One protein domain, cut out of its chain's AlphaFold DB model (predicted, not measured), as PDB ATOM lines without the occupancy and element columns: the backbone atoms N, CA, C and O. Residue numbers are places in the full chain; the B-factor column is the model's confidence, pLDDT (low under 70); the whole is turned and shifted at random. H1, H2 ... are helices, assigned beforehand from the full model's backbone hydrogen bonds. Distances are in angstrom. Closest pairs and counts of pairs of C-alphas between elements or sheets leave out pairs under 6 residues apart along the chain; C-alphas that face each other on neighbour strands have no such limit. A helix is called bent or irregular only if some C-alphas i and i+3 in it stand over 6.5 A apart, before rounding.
ATOM      1  N   ASP A  11     181.007 170.707 228.568       89.25
ATOM      2  CA  ASP A  11     182.364 170.905 228.079       89.25
ATOM      3  C   ASP A  11     182.245 171.647 226.742       89.25
ATOM      4  O   ASP A  11     181.781 171.094 225.739       89.25
ATOM      5  N   ASP A  12     182.621 172.923 226.746       87.31
ATOM      6  CA  ASP A  12     182.571 173.834 225.604       87.31
ATOM      7  C   ASP A  12     183.957 174.121 224.998       87.31
ATOM      8  O   ASP A  12     184.083 175.013 224.158       87.31
ATOM      9  N   ASP A  13     184.974 173.319 225.338       85.06
ATOM     10  CA  ASP A  13     186.360 173.526 224.892       85.06
ATOM     11  C   ASP A  13     186.531 173.398 223.364       85.06
ATOM     12  O   ASP A  13     187.490 173.921 222.789       85.06
ATOM     13  N   ALA A  14     185.602 172.725 222.671       80.81
ATOM     14  CA  ALA A  14     185.515 172.742 221.209       80.81
ATOM     15  C   ALA A  14     184.090 172.471 220.693       80.81
ATOM     16  O   ALA A  14     183.249 171.926 221.413       80.81
ATOM     17  N   GLU A  15     183.838 172.786 219.415       85.38
ATOM     18  CA  GLU A  15     182.553 172.545 218.742       85.38
ATOM     19  C   GLU A  15     182.472 171.140 218.099       85.38
ATOM     20  O   GLU A  15     183.391 170.750 217.372       85.38
ATOM     21  N   PRO A  16     181.367 170.388 218.291       86.00
ATOM     22  CA  PRO A  16     180.220 170.725 219.134       86.00
ATOM     23  C   PRO A  16     180.545 170.585 220.631       86.00
ATOM     24  O   PRO A  16     181.327 169.720 221.030       86.00
ATOM     25  N   ALA A  17     179.920 171.431 221.452       89.44
ATOM     26  CA  ALA A  17     179.995 171.314 222.904       89.44
ATOM     27  C   ALA A  17     179.372 169.987 223.368       89.44
ATOM     28  O   ALA A  17     178.344 169.557 222.831       89.44
ATOM     29  N   LEU A  18     179.981 169.349 224.366       90.31
ATOM     30  CA  LEU A  18     179.469 168.130 224.979       90.31
ATOM     31  C   LEU A  18     178.650 168.503 226.206       90.31
ATOM     32  O   LEU A  18     179.145 169.178 227.103       90.31
ATOM     33  N   ILE A  19     177.387 168.089 226.232       89.94
ATOM     34  CA  ILE A  19     176.454 168.501 227.273       89.94
ATOM     35  C   ILE A  19     176.139 167.313 228.175       89.94
ATOM     36  O   ILE A  19     175.635 166.296 227.704       89.94
ATOM     37  N   TYR A  20     176.413 167.461 229.469       88.88
ATOM     38  CA  TYR A  20     176.358 166.374 230.448       88.88
ATOM     39  C   TYR A  20     175.193 166.481 231.430       88.88
ATOM     40  O   TYR A  20     174.892 165.498 232.100       88.88
ATOM     41  N   SER A  21     174.518 167.631 231.530       91.06
ATOM     42  CA  SER A  21     173.308 167.771 232.354       91.06
ATOM     43  C   SER A  21     172.247 168.677 231.726       91.06
ATOM     44  O   SER A  21     172.578 169.545 230.911       91.06
ATOM     45  N   PRO A  22     170.954 168.468 232.023       92.69
ATOM     46  CA  PRO A  22     169.896 169.339 231.538       92.69
ATOM     47  C   PRO A  22     170.058 170.742 232.127       92.69
ATOM     48  O   PRO A  22     170.643 170.938 233.191       92.69
ATOM     49  N   ARG A  23     169.511 171.739 231.429       94.75
ATOM     50  CA  ARG A  23     169.499 173.117 231.921       94.75
ATOM     51  C   ARG A  23     168.398 173.288 232.969       94.75
ATOM     52  O   ARG A  23     167.215 173.314 232.624       94.75
ATOM     53  N   HIS A  24     168.778 173.437 234.234       96.00
ATOM     54  CA  HIS A  24     167.850 173.498 235.368       96.00
ATOM     55  C   HIS A  24     168.227 174.565 236.391       96.00
ATOM     56  O   HIS A  24     169.306 175.140 236.334       96.00
ATOM     57  N   GLN A  25     167.311 174.868 237.314       97.50
ATOM     58  CA  GLN A  25     167.662 175.654 238.501       97.50
ATOM     59  C   GLN A  25     168.693 174.890 239.346       97.50
ATOM     60  O   GLN A  25     168.644 173.661 239.320       97.50
ATOM     61  N   PRO A  26     169.569 175.574 240.105       96.56
ATOM     62  CA  PRO A  26     170.643 174.931 240.864       96.56
ATOM     63  C   PRO A  26     170.181 173.730 241.702       96.56
ATOM     64  O   PRO A  26     170.689 172.635 241.503       96.56
ATOM     65  N   ASP A  27     169.137 173.889 242.522       96.88
ATOM     66  CA  ASP A  27     168.614 172.808 243.378       96.88
ATOM     67  C   ASP A  27     168.114 171.591 242.574       96.88
ATOM     68  O   ASP A  27     168.270 170.442 242.982       96.88
ATOM     69  N   ALA A  28     167.504 171.831 241.410       96.19
ATOM     70  CA  ALA A  28     167.011 170.766 240.537       96.19
ATOM     71  C   ALA A  28     168.145 170.112 239.732       96.19
ATOM     72  O   ALA A  28     168.069 168.930 239.407       96.19
ATOM     73  N   LEU A  29     169.196 170.872 239.411       95.25
ATOM     74  CA  LEU A  29     170.403 170.348 238.787       95.25
ATOM     75  C   LEU A  29     171.185 169.464 239.767       95.25
ATOM     76  O   LEU A  29     171.650 168.401 239.373       95.25
ATOM     77  N   GLU A  30     171.283 169.871 241.033       95.31
ATOM     78  CA  GLU A  30     171.913 169.078 242.090       95.31
ATOM     79  C   GLU A  30     171.190 167.738 242.269       95.31
ATOM     80  O   GLU A  30     171.825 166.692 242.143       95.31
ATOM     81  N   GLN A  31     169.858 167.752 242.411       95.62
ATOM     82  CA  GLN A  31     169.055 166.523 242.483       95.62
ATOM     83  C   GLN A  31     169.245 165.621 241.259       95.62
ATOM     84  O   GLN A  31     169.440 164.418 241.407       95.62
ATOM     85  N   PHE A  32     169.242 166.193 240.050       93.38
ATOM     86  CA  PHE A  32     169.496 165.426 238.830       93.38
ATOM     87  C   PHE A  32     170.871 164.744 238.869       93.38
ATOM     88  O   PHE A  32     171.004 163.571 238.527       93.38
ATOM     89  N   CYS A  33     171.913 165.462 239.286       91.44
ATOM     90  CA  CYS A  33     173.257 164.901 239.360       91.44
ATOM     91  C   CYS A  33     173.383 163.818 240.435       91.44
ATOM     92  O   CYS A  33     174.044 162.812 240.188       91.44
ATOM     93  N   GLU A  34     172.720 163.982 241.582       94.25
ATOM     94  CA  GLU A  34     172.663 162.960 242.629       94.25
ATOM     95  C   GLU A  34     171.981 161.675 242.140       94.25
ATOM     96  O   GLU A  34     172.521 160.585 242.327       94.25
ATOM     97  N   GLU A  35     170.843 161.786 241.448       94.19
ATOM     98  CA  GLU A  35     170.102 160.636 240.906       94.19
ATOM     99  C   GLU A  35     170.873 159.866 239.819       94.19
ATOM    100  O   GLU A  35     170.601 158.688 239.567       94.19
ATOM    101  N   HIS A  36     171.847 160.511 239.173       90.81
ATOM    102  CA  HIS A  36     172.617 159.945 238.066       90.81
ATOM    103  C   HIS A  36     174.092 159.671 238.391       90.81
ATOM    104  O   HIS A  36     174.844 159.271 237.496       90.81
ATOM    105  N   MET A  37     174.499 159.818 239.656       90.44
ATOM    106  CA  MET A  37     175.891 159.695 240.103       90.44
ATOM    107  C   MET A  37     176.528 158.355 239.709       90.44
ATOM    108  O   MET A  37     177.548 158.353 239.019       90.44
ATOM    109  N   ASP A  38     175.862 157.233 240.004       92.50
ATOM    110  CA  ASP A  38     176.314 155.876 239.645       92.50
ATOM    111  C   ASP A  38     176.643 155.733 238.149       92.50
ATOM    112  O   ASP A  38     177.500 154.946 237.734       92.50
ATOM    113  N   ARG A  39     175.928 156.469 237.294       87.12
ATOM    114  CA  ARG A  39     176.133 156.387 235.852       87.12
ATOM    115  C   ARG A  39     177.305 157.238 235.384       87.12
ATOM    116  O   ARG A  39     178.019 156.796 234.484       87.12
ATOM    117  N   TYR A  40     177.520 158.408 235.983       88.88
ATOM    118  CA  TYR A  40     178.740 159.180 235.751       88.88
ATOM    119  C   TYR A  40     179.977 158.388 236.176       88.88
ATOM    120  O   TYR A  40     180.947 158.345 235.424       88.88
ATOM    121  N   GLU A  41     179.915 157.697 237.317       92.06
ATOM    122  CA  GLU A  41     181.001 156.829 237.786       92.06
ATOM    123  C   GLU A  41     181.299 155.713 236.785       92.06
ATOM    124  O   GLU A  41     182.431 155.576 236.331       92.06
ATOM    125  N   ARG A  42     180.274 154.975 236.341       92.94
ATOM    126  CA  ARG A  42     180.454 153.918 235.334       92.94
ATOM    127  C   ARG A  42     181.012 154.429 234.012       92.94
ATOM    128  O   ARG A  42     181.846 153.761 233.412       92.94
ATOM    129  N   PHE A  43     180.538 155.581 233.541       91.75
ATOM    130  CA  PHE A  43     181.061 156.189 232.320       91.75
ATOM    131  C   PHE A  43     182.539 156.557 232.492       91.75
ATOM    132  O   PHE A  43     183.355 156.270 231.621       91.75
ATOM    133  N   HIS A  44     182.900 157.133 233.640       90.69
ATOM    134  CA  HIS A  44     184.287 157.440 233.958       90.69
ATOM    135  C   HIS A  44     185.157 156.174 234.006       90.69
ATOM    136  O   HIS A  44     186.239 156.166 233.428       90.69
ATOM    137  N   GLU A  45     184.690 155.098 234.642       94.56
ATOM    138  CA  GLU A  45     185.399 153.811 234.692       94.56
ATOM    139  C   GLU A  45     185.589 153.187 233.300       94.56
ATOM    140  O   GLU A  45     186.672 152.699 232.983       94.56
ATOM    141  N   GLU A  46     184.560 153.219 232.447       95.06
ATOM    142  CA  GLU A  46     184.621 152.672 231.084       95.06
ATOM    143  C   GLU A  46     185.614 153.435 230.194       95.06
ATOM    144  O   GLU A  46     186.255 152.848 229.319       95.06
ATOM    145  N   HIS A  47     185.778 154.733 230.450       93.12
ATOM    146  CA  HIS A  47     186.539 155.650 229.607       93.12
ATOM    147  C   HIS A  47     187.812 156.207 230.260       93.12
ATOM    148  O   HIS A  47     188.451 157.099 229.697       93.12
ATOM    149  N   GLU A  48     188.232 155.666 231.408       93.19
ATOM    150  CA  GLU A  48     189.329 156.192 232.237       93.19
ATOM    151  C   GLU A  48     190.611 156.451 231.428       93.19
ATOM    152  O   GLU A  48     191.213 157.520 231.515       93.19
ATOM    153  N   ALA A  49     191.007 155.496 230.580       94.12
ATOM    154  CA  ALA A  49     192.226 155.595 229.777       94.12
ATOM    155  C   ALA A  49     192.187 156.744 228.755       94.12
ATOM    156  O   ALA A  49     193.212 157.365 228.476       94.12
ATOM    157  N   GLN A  50     191.013 157.024 228.193       92.81
ATOM    158  CA  GLN A  50     190.819 158.071 227.195       92.81
ATOM    159  C   GLN A  50     190.725 159.442 227.873       92.81
ATOM    160  O   GLN A  50     191.374 160.395 227.439       92.81
ATOM    161  N   LEU A  51     190.008 159.521 229.000       89.38
ATOM    162  CA  LEU A  51     189.937 160.722 229.835       89.38
ATOM    163  C   LEU A  51     191.325 161.119 230.361       89.38
ATOM    164  O   LEU A  51     191.691 162.292 230.314       89.38
ATOM    165  N   ALA A  52     192.154 160.149 230.764       90.75
ATOM    166  CA  ALA A  52     193.553 160.383 231.139       90.75
ATOM    167  C   ALA A  52     194.411 160.925 229.974       90.75
ATOM    168  O   ALA A  52     195.423 161.590 230.202       90.75
ATOM    169  N   GLY A  53     194.002 160.659 228.732       92.44
ATOM    170  CA  GLY A  53     194.587 161.206 227.509       92.44
ATOM    171  C   GLY A  53     194.076 162.599 227.129       92.44
ATOM    172  O   GLY A  53     194.466 163.098 226.075       92.44
ATOM    173  N   PHE A  54     193.237 163.227 227.963       87.12
ATOM    174  CA  PHE A  54     192.519 164.473 227.661       87.12
ATOM    175  C   PHE A  54     191.587 164.353 226.442       87.12
ATOM    176  O   PHE A  54     191.305 165.346 225.768       87.12
TER     177      PHE A  54
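What this domain is: This is residues 11 to 54 of the 63 residues of the protein "TonB-dependent receptor" of Pseudomonas syringae pv. broussonetiae (UniProt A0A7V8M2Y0). What shape appears? H2 and H1 make an open arch, meeting end to end at a corner, and residues 11 to 25, with no named element, fold back from H1 across the arch's open side. What is it built of? The printed part has 44 residues with two named helices, H1 then H2, and no named strand: all helix. It is loose, with a radius of gyration of the C-alphas of 12.5 A, and flat, spanning 33 by 26 by 11 A.

Where its parts are: Where is H2? It holds residues 37 to 51, 17.4 A long, ending at C-alpha 51 (189.937, 160.722, 229.835). It is irregular: C-alphas 46 and 49 are 8.3 A apart. Where is H1? It holds residues 26 to 35, 14.3 A long, from C-alpha 26 (170.643, 174.931, 240.864).

How they stand to each other: How do the helices meet? H1 and H2 meet only through their link, a tight one, His 36. What stands free? Residues 12 to 18 do, and residues 41 to 54, of which 41 to 51 belong to H2. Are the backbones bonded? Every O i to N i+4 pair is within hydrogen-bond range in H1, and 9 of 11 in H2.

The domain as a whole: How far does it reach? The C-alphas farthest apart, of Gln 25 and Ala 49, are 32.9 A apart. Is anything cut or uncertain? The printed part has no cut, and no printed residue is under 70 in pLDDT.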